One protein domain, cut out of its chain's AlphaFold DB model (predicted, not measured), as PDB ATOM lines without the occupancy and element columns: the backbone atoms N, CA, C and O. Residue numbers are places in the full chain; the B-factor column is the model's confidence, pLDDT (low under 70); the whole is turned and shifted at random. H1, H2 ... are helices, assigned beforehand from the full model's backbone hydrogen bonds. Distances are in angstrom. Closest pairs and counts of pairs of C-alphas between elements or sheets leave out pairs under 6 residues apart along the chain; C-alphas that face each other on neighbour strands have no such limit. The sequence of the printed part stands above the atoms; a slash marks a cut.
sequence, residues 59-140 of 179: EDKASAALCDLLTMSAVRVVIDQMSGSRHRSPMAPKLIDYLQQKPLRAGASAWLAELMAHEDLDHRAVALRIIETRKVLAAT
ATOM      1  N   GLU A  59      44.515  11.789  11.996       92.44
ATOM      2  CA  GLU A  59      44.470  11.753  13.453       92.44
ATOM      3  C   GLU A  59      43.034  11.815  13.983       92.44
ATOM      4  O   GLU A  59      42.669  11.008  14.839       92.44
ATOM      5  N   ASP A  60      42.185  12.695  13.444       91.75
ATOM      6  CA  ASP A  60      40.764  12.764  13.816       91.75
ATOM      7  C   ASP A  60      40.039  11.465  13.455       91.75
ATOM      8  O   ASP A  60      39.226  10.944  14.227       91.75
ATOM      9  N   LYS A  61      40.352  10.901  12.281       92.12
ATOM     10  CA  LYS A  61      39.754   9.639  11.841       92.12
ATOM     11  C   LYS A  61      40.191   8.470  12.724       92.12
ATOM     12  O   LYS A  61      39.351   7.642  13.082       92.12
ATOM     13  N   ALA A  62      41.472   8.416  13.085       94.62
ATOM     14  CA  ALA A  62      42.016   7.424  14.005       94.62
ATOM     15  C   ALA A  62      41.412   7.576  15.408       94.62
ATOM     16  O   ALA A  62      40.997   6.588  16.008       94.62
ATOM     17  N   SER A  63      41.277   8.811  15.900       94.50
ATOM     18  CA  SER A  63      40.640   9.115  17.183       94.50
ATOM     19  C   SER A  63      39.194   8.619  17.228       94.50
ATOM     20  O   SER A  63      38.815   7.900  18.153       94.50
ATOM     21  N   ALA A  64      38.403   8.902  16.188       93.56
ATOM     22  CA  ALA A  64      37.029   8.415  16.090       93.56
ATOM     23  C   ALA A  64      36.955   6.877  16.098       93.56
ATOM     24  O   ALA A  64      36.131   6.299  16.808       93.56
ATOM     25  N   ALA A  65      37.847   6.207  15.360       95.06
ATOM     26  CA  ALA A  65      37.927   4.748  15.349       95.06
ATOM     27  C   ALA A  65      38.317   4.173  16.723       95.06
ATOM     28  O   ALA A  65      37.751   3.167  17.150       95.06
ATOM     29  N   LEU A  66      39.228   4.829  17.448       95.75
ATOM     30  CA  LEU A  66      39.592   4.450  18.815       95.75
ATOM     31  C   LEU A  66      38.418   4.625  19.784       95.75
ATOM     32  O   LEU A  66      38.187   3.754  20.620       95.75
ATOM     33  N   CYS A  67      37.631   5.697  19.668       95.62
ATOM     34  CA  CYS A  67      36.420   5.869  20.475       95.62
ATOM     35  C   CYS A  67      35.402   4.739  20.247       95.62
ATOM     36  O   CYS A  67      34.798   4.242  21.209       95.62
ATOM     37  N   ASP A  68      35.226   4.322  18.992       96.44
ATOM     38  CA  ASP A  68      34.356   3.204  18.637       96.44
ATOM     39  C   ASP A  68      34.897   1.885  19.215       96.44
ATOM     40  O   ASP A  68      34.165   1.174  19.910       96.44
ATOM     41  N   LEU A  69      36.193   1.608  19.033       96.31
ATOM     42  CA  LEU A  69      36.873   0.428  19.572       96.31
ATOM     43  C   LEU A  69      36.736   0.332  21.096       96.31
ATOM     44  O   LEU A  69      36.332  -0.703  21.619       96.31
ATOM     45  N   LEU A  70      37.032   1.410  21.822       97.12
ATOM     46  CA  LEU A  70      36.952   1.430  23.284       97.12
ATOM     47  C   LEU A  70      35.520   1.217  23.780       97.12
ATOM     48  O   LEU A  70      35.310   0.592  24.819       97.12
ATOM     49  N   THR A  71      34.525   1.687  23.026       97.56
ATOM     50  CA  THR A  71      33.121   1.417  23.341       97.56
ATOM     51  C   THR A  71      32.781  -0.061  23.122       97.56
ATOM     52  O   THR A  71      32.147  -0.666  23.986       97.56
ATOM     53  N   MET A  72      33.255  -0.679  22.034       96.69
ATOM     54  CA  MET A  72      33.100  -2.122  21.796       96.69
ATOM     55  C   MET A  72      33.767  -2.959  22.895       96.69
ATOM     56  O   MET A  72      33.150  -3.878  23.443       96.69
ATOM     57  N   SER A  73      34.995  -2.606  23.275       97.12
ATOM     58  CA  SER A  73      35.728  -3.248  24.367       97.12
ATOM     59  C   SER A  73      34.993  -3.109  25.701       97.12
ATOM     60  O   SER A  73      34.841  -4.092  26.426       97.12
ATOM     61  N   ALA A  74      34.457  -1.924  26.007       97.81
ATOM     62  CA  ALA A  74      33.681  -1.697  27.225       97.81
ATOM     63  C   ALA A  74      32.415  -2.557  27.281       97.81
ATOM     64  O   ALA A  74      32.127  -3.156  28.315       97.81
ATOM     65  N   VAL A  75      31.685  -2.671  26.168       97.25
ATOM     66  CA  VAL A  75      30.520  -3.560  26.070       97.25
ATOM     67  C   VAL A  75      30.915  -5.002  26.385       97.25
ATOM     68  O   VAL A  75      30.236  -5.665  27.170       97.25
ATOM     69  N   ARG A  76      32.041  -5.483  25.840       95.88
ATOM     70  CA  ARG A  76      32.528  -6.841  26.113       95.88
ATOM     71  C   ARG A  76      32.853  -7.055  27.591       95.88
ATOM     72  O   ARG A  76      32.428  -8.063  28.152       95.88
ATOM     73  N   VAL A  77      33.555  -6.111  28.217       95.88
ATOM     74  CA  VAL A  77      33.872  -6.151  29.655       95.88
ATOM     75  C   VAL A  77      32.593  -6.193  30.494       95.88
ATOM     76  O   VAL A  77      32.472  -7.015  31.398       95.88
ATOM     77  N   VAL A  78      31.608  -5.351  30.175       95.81
ATOM     78  CA  VAL A  78      30.340  -5.294  30.912       95.81
ATOM     79  C   VAL A  78      29.549  -6.597  30.769       95.81
ATOM     80  O   VAL A  78      29.034  -7.102  31.766       95.81
ATOM     81  N   ILE A  79      29.493  -7.191  29.571       95.38
ATOM     82  CA  ILE A  79      28.851  -8.500  29.357       95.38
ATOM     83  C   ILE A  79      29.528  -9.589  30.189       95.38
ATOM     84  O   ILE A  79      28.829 -10.380  30.825       95.38
ATOM     85  N   ASP A  80      30.860  -9.628  30.212       94.25
ATOM     86  CA  ASP A  80      31.617 -10.630  30.964       94.25
ATOM     87  C   ASP A  80      31.368 -10.507  32.475       94.25
ATOM     88  O   ASP A  80      30.961 -11.468  33.132       94.25
ATOM     89  N   GLN A  81      31.450  -9.282  33.003       92.56
ATOM     90  CA  GLN A  81      31.153  -8.989  34.407       92.56
ATOM     91  C   GLN A  81      29.715  -9.368  34.803       92.56
ATOM     92  O   GLN A  81      29.477  -9.779  35.937       92.56
ATOM     93  N   MET A  82      28.745  -9.229  33.894       92.62
ATOM     94  CA  MET A  82      27.352  -9.628  34.128       92.62
ATOM     95  C   MET A  82      27.111 -11.135  33.962       92.62
ATOM     96  O   MET A  82      26.146 -11.660  34.519       92.62
ATOM     97  N   SER A  83      27.958 -11.826  33.197       88.31
ATOM     98  CA  SER A  83      27.826 -13.255  32.875       88.31
ATOM     99  C   SER A  83      28.531 -14.180  33.874       88.31
ATOM    100  O   SER A  83      28.430 -15.404  33.737       88.31
ATOM    101  N   GLY A  84      29.215 -13.603  34.869       82.69
ATOM    102  CA  GLY A  84      30.024 -14.294  35.871       82.69
ATOM    103  C   GLY A  84      29.313 -15.424  36.631       82.69
ATOM    104  O   GLY A  84      28.088 -15.487  36.734       82.69
ATOM    105  N   SER A  85      30.116 -16.337  37.187       64.81
ATOM    106  CA  SER A  85      29.681 -17.660  37.662       64.81
ATOM    107  C   SER A  85      28.863 -17.677  38.957       64.81
ATOM    108  O   SER A  85      28.125 -18.632  39.182       64.81
ATOM    109  N   ARG A  86      28.980 -16.656  39.816       67.25
ATOM    110  CA  ARG A  86      28.278 -16.630  41.115       67.25
ATOM    111  C   ARG A  86      26.935 -15.901  41.074       67.25
ATOM    112  O   ARG A  86      26.003 -16.350  41.729       67.25
ATOM    113  N   HIS A  87      26.814 -14.830  40.288       68.88
ATOM    114  CA  HIS A  87      25.578 -14.052  40.149       68.88
ATOM    115  C   HIS A  87      25.440 -13.538  38.714       68.88
ATOM    116  O   HIS A  87      25.940 -12.466  38.376       68.88
ATOM    117  N   ARG A  88      24.765 -14.317  37.863       83.12
ATOM    118  CA  ARG A  88      24.477 -13.906  36.489       83.12
ATOM    119  C   ARG A  88      23.339 -12.890  36.482       83.12
ATOM    120  O   ARG A  88      22.244 -13.183  36.958       83.12
ATOM    121  N   SER A  89      23.588 -11.718  35.910       89.19
ATOM    122  CA  SER A  89      22.545 -10.712  35.726       89.19
ATOM    123  C   SER A  89      21.578 -11.143  34.614       89.19
ATOM    124  O   SER A  89      22.043 -11.524  33.534       89.19
ATOM    125  N   PRO A  90      20.248 -11.020  34.803       91.06
ATOM    126  CA  PRO A  90      19.277 -11.223  33.726       91.06
ATOM    127  C   PRO A  90      19.423 -10.185  32.600       91.06
ATOM    128  O   PRO A  90      18.881 -10.381  31.517       91.06
ATOM    129  N   MET A  91      20.184  -9.105  32.822       93.81
ATOM    130  CA  MET A  91      20.483  -8.102  31.799       93.81
ATOM    131  C   MET A  91      21.509  -8.581  30.760       93.81
ATOM    132  O   MET A  91      21.514  -8.084  29.638       93.81
ATOM    133  N   ALA A  92      22.363  -9.559  31.090       93.69
ATOM    134  CA  ALA A  92      23.366 -10.076  30.154       93.69
ATOM    135  C   ALA A  92      22.760 -10.605  28.838       93.69
ATOM    136  O   ALA A  92      23.180 -10.128  27.783       93.69
ATOM    137  N   PRO A  93      21.769 -11.526  28.854       94.38
ATOM    138  CA  PRO A  93      21.127 -11.975  27.620       94.38
ATOM    139  C   PRO A  93      20.403 -10.835  26.893       94.38
ATOM    140  O   PRO A  93      20.589 -10.697  25.693       94.38
ATOM    141  N   LYS A  94      19.693  -9.945  27.609       95.62
ATOM    142  CA  LYS A  94      19.015  -8.785  26.999       95.62
ATOM    143  C   LYS A  94      19.984  -7.890  26.208       95.62
ATOM    144  O   LYS A  94      19.677  -7.480  25.094       95.62
ATOM    145  N   LEU A  95      21.168  -7.602  26.762       95.75
ATOM    146  CA  LEU A  95      22.180  -6.784  26.084       95.75
ATOM    147  C   LEU A  95      22.774  -7.499  24.861       95.75
ATOM    148  O   LEU A  95      23.060  -6.853  23.854       95.75
ATOM    149  N   ILE A  96      22.960  -8.819  24.939       95.38
ATOM    150  CA  ILE A  96      23.418  -9.632  23.803       95.38
ATOM    151  C   ILE A  96      22.375  -9.603  22.681       95.38
ATOM    152  O   ILE A  96      22.735  -9.346  21.534       95.38
ATOM    153  N   ASP A  97      21.097  -9.790  23.010       96.50
ATOM    154  CA  ASP A  97      19.998  -9.727  22.044       96.50
ATOM    155  C   ASP A  97      19.908  -8.332  21.406       96.50
ATOM    156  O   ASP A  97      19.782  -8.203  20.186       96.50
ATOM    157  N   TYR A  98      20.064  -7.274  22.210       96.25
ATOM    158  CA  TYR A  98      20.113  -5.898  21.716       96.25
ATOM    159  C   TYR A  98      21.271  -5.686  20.728       96.25
ATOM    160  O   TYR A  98      21.069  -5.100  19.669       96.25
ATOM    161  N   LEU A  99      22.470  -6.207  21.018       95.88
ATOM    162  CA  LEU A  99      23.621  -6.145  20.106       95.88
ATOM    163  C   LEU A  99      23.400  -6.921  18.806       95.88
ATOM    164  O   LEU A  99      23.886  -6.503  17.759       95.88
ATOM    165  N   GLN A 100      22.693  -8.049  18.852       94.69
ATOM    166  CA  GLN A 100      22.372  -8.816  17.647       94.69
ATOM    167  C   GLN A 100      21.396  -8.056  16.742       94.69
ATOM    168  O   GLN A 100      21.576  -8.032  15.525       94.69
ATOM    169  N   GLN A 101      20.392  -7.406  17.333       95.38
ATOM    170  CA  GLN A 101      19.407  -6.604  16.601       95.38
ATOM    171  C   GLN A 101      19.998  -5.286  16.093       95.38
ATOM    172  O   GLN A 101      19.704  -4.852  14.978       95.38
ATOM    173  N   LYS A 102      20.844  -4.653  16.909       93.31
ATOM    174  CA  LYS A 102      21.493  -3.369  16.639       93.31
ATOM    175  C   LYS A 102      23.001  -3.537  16.820       93.31
ATOM    176  O   LYS A 102      23.525  -3.245  17.894       93.31
ATOM    177  N   PRO A 103      23.717  -4.020  15.791       93.00
ATOM    178  CA  PRO A 103      25.151  -4.244  15.890       93.00
ATOM    179  C   PRO A 103      25.915  -2.952  16.151       93.00
ATOM    180  O   PRO A 103      25.718  -1.949  15.462       93.00
ATOM    181  N   LEU A 104      26.841  -3.008  17.105       91.62
ATOM    182  CA  LEU A 104      27.784  -1.927  17.347       91.62
ATOM    183  C   LEU A 104      28.784  -1.878  16.180       91.62
ATOM    184  O   LEU A 104      29.578  -2.796  15.991       91.62
ATOM    185  N   ARG A 105      28.695  -0.829  15.361       87.25
ATOM    186  CA  ARG A 105      29.561  -0.569  14.198       87.25
ATOM    187  C   ARG A 105      30.252   0.789  14.371       87.25
ATOM    188  O   ARG A 105      30.372   1.278  15.491       87.25
ATOM    189  N   ALA A 106      30.686   1.397  13.266       83.62
ATOM    190  CA  ALA A 106      31.117   2.789  13.256       83.62
ATOM    191  C   ALA A 106      29.988   3.710  13.753       83.62
ATOM    192  O   ALA A 106      28.837   3.553  13.335       83.62
ATOM    193  N   GLY A 107      30.321   4.663  14.625       86.94
ATOM    194  CA  GLY A 107      29.337   5.539  15.270       86.94
ATOM    195  C   GLY A 107      28.808   4.989  16.597       86.94
ATOM    196  O   GLY A 107      27.616   5.099  16.893       86.94
ATOM    197  N   ALA A 108      29.687   4.432  17.430       91.94
ATOM    198  CA  ALA A 108      29.336   3.832  18.716       91.94
ATOM    199  C   ALA A 108      28.636   4.809  19.675       91.94
ATOM    200  O   ALA A 108      27.810   4.408  20.493       91.94
ATOM    201  N   SER A 109      28.923   6.109  19.556       92.75
ATOM    202  CA  SER A 109      28.245   7.149  20.337       92.75
ATOM    203  C   SER A 109      26.752   7.259  20.015       92.75
ATOM    204  O   SER A 109      25.959   7.450  20.932       92.75
ATOM    205  N   ALA A 110      26.353   7.097  18.748       95.00
ATOM    206  CA  ALA A 110      24.940   7.102  18.363       95.00
ATOM    207  C   ALA A 110      24.223   5.856  18.899       95.00
ATOM    208  O   ALA A 110      23.139   5.962  19.466       95.00
ATOM    209  N   TRP A 111      24.880   4.698  18.809       96.56
ATOM    210  CA  TRP A 111      24.380   3.448  19.383       96.56
ATOM    211  C   TRP A 111      24.180   3.546  20.904       96.56
ATOM    212  O   TRP A 111      23.150   3.136  21.433       96.56
ATOM    213  N   LEU A 112      25.134   4.150  21.624       96.50
ATOM    214  CA  LEU A 112      24.999   4.371  23.066       96.50
ATOM    215  C   LEU A 112      23.882   5.354  23.403       96.50
ATOM    216  O   LEU A 112      23.158   5.125  24.369       96.50
ATOM    217  N   ALA A 113      23.731   6.430  22.629       96.62
ATOM    218  CA  ALA A 113      22.641   7.379  22.823       96.62
ATOM    219  C   ALA A 113      21.275   6.695  22.662       96.62
ATOM    220  O   ALA A 113      20.370   6.930  23.460       96.62
ATOM    221  N   GLU A 114      21.148   5.793  21.690       96.69
ATOM    222  CA  GLU A 114      19.948   4.983  21.499       96.69
ATOM    223  C   GLU A 114      19.691   4.035  22.681       96.69
ATOM    224  O   GLU A 114      18.568   3.956  23.178       96.69
ATOM    225  N   LEU A 115      20.728   3.360  23.188       96.88
ATOM    226  CA  LEU A 115      20.613   2.495  24.366       96.88
ATOM    227  C   LEU A 115      20.235   3.290  25.634       96.88
ATOM    228  O   LEU A 115      19.447   2.821  26.454       96.88
ATOM    229  N   MET A 116      20.747   4.514  25.788       97.19
ATOM    230  CA  MET A 116      20.375   5.426  26.878       97.19
ATOM    231  C   MET A 116      18.941   5.953  26.765       97.19
ATOM    232  O   MET A 116      18.341   6.300  27.781       97.19
ATOM    233  N   ALA A 117      18.394   6.021  25.552       97.38
ATOM    234  CA  ALA A 117      17.019   6.432  25.289       97.38
ATOM    235  C   ALA A 117      16.019   5.260  25.331       97.38
ATOM    236  O   ALA A 117      14.830   5.460  25.094       97.38
ATOM    237  N   HIS A 118      16.484   4.042  25.630       97.81
ATOM    238  CA  HIS A 118      15.648   2.847  25.666       97.81
ATOM    239  C   HIS A 118      14.537   2.954  26.722       97.81
ATOM    240  O   HIS A 118      14.741   3.559  27.771       97.81
ATOM    241  N   GLU A 119      13.374   2.342  26.482       96.69
ATOM    242  CA  GLU A 119      12.211   2.391  27.386       96.69
ATOM    243  C   GLU A 119      12.428   1.617  28.700       96.69
ATOM    244  O   GLU A 119      12.046   2.079  29.778       96.69
ATOM    245  N   ASP A 120      13.121   0.480  28.627       95.81
ATOM    246  CA  ASP A 120      13.500  -0.341  29.781       95.81
ATOM    247  C   ASP A 120      14.614   0.329  30.612       95.81
ATOM    248  O   ASP A 120      15.665   0.710  30.086       95.81
ATOM    249  N   LEU A 121      14.393   0.438  31.927       95.62
ATOM    250  CA  LEU A 121      15.351   0.993  32.883       95.62
ATOM    251  C   LEU A 121      16.665   0.204  32.897       95.62
ATOM    252  O   LEU A 121      17.726   0.823  32.985       95.62
ATOM    253  N   ASP A 122      16.612  -1.125  32.771       94.94
ATOM    254  CA  ASP A 122      17.809  -1.972  32.831       94.94
ATOM    255  C   ASP A 122      18.771  -1.664  31.670       94.94
ATOM    256  O   ASP A 122      19.992  -1.622  31.846       94.94
ATOM    257  N   HIS A 123      18.218  -1.372  30.487       96.81
ATOM    258  CA  HIS A 123      18.983  -0.980  29.301       96.81
ATOM    259  C   HIS A 123      19.677   0.374  29.501       96.81
ATOM    260  O   HIS A 123      20.865   0.523  29.209       96.81
ATOM    261  N   ARG A 124      18.977   1.354  30.085       97.62
ATOM    262  CA  ARG A 124      19.579   2.658  30.404       97.62
ATOM    263  C   ARG A 124      20.655   2.540  31.484       97.62
ATOM    264  O   ARG A 124      21.710   3.165  31.378       97.62
ATOM    265  N   ALA A 125      20.419   1.715  32.503       96.38
ATOM    266  CA  ALA A 125      21.378   1.471  33.575       96.38
ATOM    267  C   ALA A 125      22.658   0.800  33.052       96.38
ATOM    268  O   ALA A 125      23.764   1.211  33.412       96.38
ATOM    269  N   VAL A 126      22.539  -0.187  32.154       97.19
ATOM    270  CA  VAL A 126      23.724  -0.810  31.551       97.19
ATOM    271  C   VAL A 126      24.460   0.147  30.608       97.19
ATOM    272  O   VAL A 126      25.688   0.115  30.567       97.19
ATOM    273  N   ALA A 127      23.758   1.060  29.924       97.94
ATOM    274  CA  ALA A 127      24.388   2.106  29.114       97.94
ATOM    275  C   ALA A 127      25.313   3.010  29.946       97.94
ATOM    276  O   ALA A 127      26.444   3.281  29.538       97.94
ATOM    277  N   LEU A 128      24.871   3.425  31.140       97.62
ATOM    278  CA  LEU A 128      25.697   4.199  32.076       97.62
ATOM    279  C   LEU A 128      26.950   3.422  32.492       97.62
ATOM    280  O   LEU A 128      28.058   3.953  32.419       97.62
ATOM    281  N   ARG A 129      26.799   2.135  32.820       97.38
ATOM    282  CA  ARG A 129      27.933   1.266  33.158       97.38
ATOM    283  C   ARG A 129      28.925   1.128  32.000       97.38
ATOM    284  O   ARG A 129      30.133   1.086  32.231       97.38
ATOM    285  N   ILE A 130      28.451   1.078  30.754       98.12
ATOM    286  CA  ILE A 130      29.322   1.062  29.570       98.12
ATOM    287  C   ILE A 130      30.086   2.388  29.448       98.12
ATOM    288  O   ILE A 130      31.287   2.370  29.177       98.12
ATOM    289  N   ILE A 131      29.435   3.532  29.696       98.00
ATOM    290  CA  ILE A 131      30.082   4.856  29.688       98.00
ATOM    291  C   ILE A 131      31.181   4.951  30.753       98.00
ATOM    292  O   ILE A 131      32.280   5.429  30.464       98.00
ATOM    293  N   GLU A 132      30.911   4.480  31.966       98.12
ATOM    294  CA  GLU A 132      31.898   4.435  33.047       98.12
ATOM    295  C   GLU A 132      33.068   3.515  32.686       98.12
ATOM    296  O   GLU A 132      34.231   3.896  32.812       98.12
ATOM    297  N   THR A 133      32.763   2.332  32.151       98.12
ATOM    298  CA  THR A 133      33.772   1.338  31.773       98.12
ATOM    299  C   THR A 133      34.678   1.854  30.657       98.12
ATOM    300  O   THR A 133      35.898   1.771  30.782       98.12
ATOM    301  N   ARG A 134      34.128   2.453  29.589       97.44
ATOM    302  CA  ARG A 134      34.951   3.001  28.492       97.44
ATOM    303  C   ARG A 134      35.807   4.184  28.942       97.44
ATOM    304  O   ARG A 134      36.896   4.372  28.413       97.44
ATOM    305  N   LYS A 135      35.344   4.960  29.931       97.88
ATOM    306  CA  LYS A 135      36.143   6.029  30.544       97.88
ATOM    307  C   LYS A 135      37.355   5.449  31.272       97.88
ATOM    308  O   LYS A 135      38.450   5.973  31.108       97.88
ATOM    309  N   VAL A 136      37.173   4.377  32.045       98.00
ATOM    310  CA  VAL A 136      38.283   3.689  32.726       98.00
ATOM    311  C   VAL A 136      39.242   3.065  31.712       98.00
ATOM    312  O   VAL A 136      40.447   3.261  31.840       98.00
ATOM    313  N   LEU A 137      38.723   2.393  30.676       97.00
ATOM    314  CA  LEU A 137      39.551   1.821  29.607       97.00
ATOM    315  C   LEU A 137      40.431   2.880  28.932       97.00
ATOM    316  O   LEU A 137      41.617   2.649  28.749       97.00
ATOM    317  N   ALA A 138      39.865   4.044  28.609       97.31
ATOM    318  CA  ALA A 138      40.593   5.132  27.955       97.31
ATOM    319  C   ALA A 138      41.600   5.849  28.872       97.31
ATOM    320  O   ALA A 138      42.553   6.451  28.393       97.31
ATOM    321  N   ALA A 139      41.361   5.863  30.186       96.81
ATOM    322  CA  ALA A 139      42.135   6.675  31.126       96.81
ATOM    323  C   ALA A 139      43.255   5.908  31.844       96.81
ATOM    324  O   ALA A 139      44.047   6.526  32.554       96.81
ATOM    325  N   THR A 140      43.301   4.580  31.716       96.44
ATOM    326  CA  THR A 140      44.231   3.724  32.465       96.44
ATOM    327  C   THR A 140      45.094   2.905  31.523       96.44
ATOM    328  O   THR A 140      44.627   2.440  30.484       96.44
TER     329      THR A 140
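What this domain is: This is residues 59 to 140 of the 179 residues of the protein "Chaperonin-like RbcX" of Ostreococcus tauri (UniProt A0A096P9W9). Two longer helices, H1 and H4, cross steeply, and the shorter H2 and H3 sit on one side of H1, toward the first half of H4. H2 folds back from the end of H1, H3 meets H1 near residues 67 to 72, and H1 makes the longest axis. You have 82 residues printed, with four helices in the order H1, H2, H3, H4 and no named strand, class all helix. The whole is compact, with a radius of gyration of the C-alphas of 12.7 A and spans of 42 by 28 by 18 A.

Where its parts are: Find C-alpha 59 at (44.470, 11.753, 13.453); from there H1, residues 59 to 83, runs 35.8 A. H2 is residues 91 to 101, 15.3 A, and H3 is residues 108 to 116, 12.2 A. H4, residues 121 to 139, runs 27.4 A to C-alpha 139 at (42.135, 6.675, 31.126).

How they stand to each other: Begin at H1, a hub with H4, each touching three helices. With residues 70 to 78 alone H1 touches H4, closest C-alphas Ala 74 and Arg 134, 5.0 A, at a steep tilt of 56 degrees, opposite ways. H1 and H2 form a helical hairpin, closest C-alphas Met 82 and Ala 92, 5.6 A. H3 touches H1 at Asp 68 and Ala 108, whose C-alphas, the closest, are 5.1 A apart. H3 and H4 form a second hairpin, at 34 degrees, only just shallow, closest C-alphas Met 116 and Arg 124, 4.6 A. H2 and H4 touch about perpendicular, at 85 degrees, closest C-alphas Met 91 and Asp 122, 6.8 A. H2 and H3 are apart. In H1, H2, H3 and H4 every O i to N i+4 pair is within hydrogen-bond range.

The domain as a whole: Look at Glu 59 and Arg 86 for the two C-alphas farthest apart, 42.8 A. The printed part has no cut and no long link. Confidence is under 70 at residues 85 to 87.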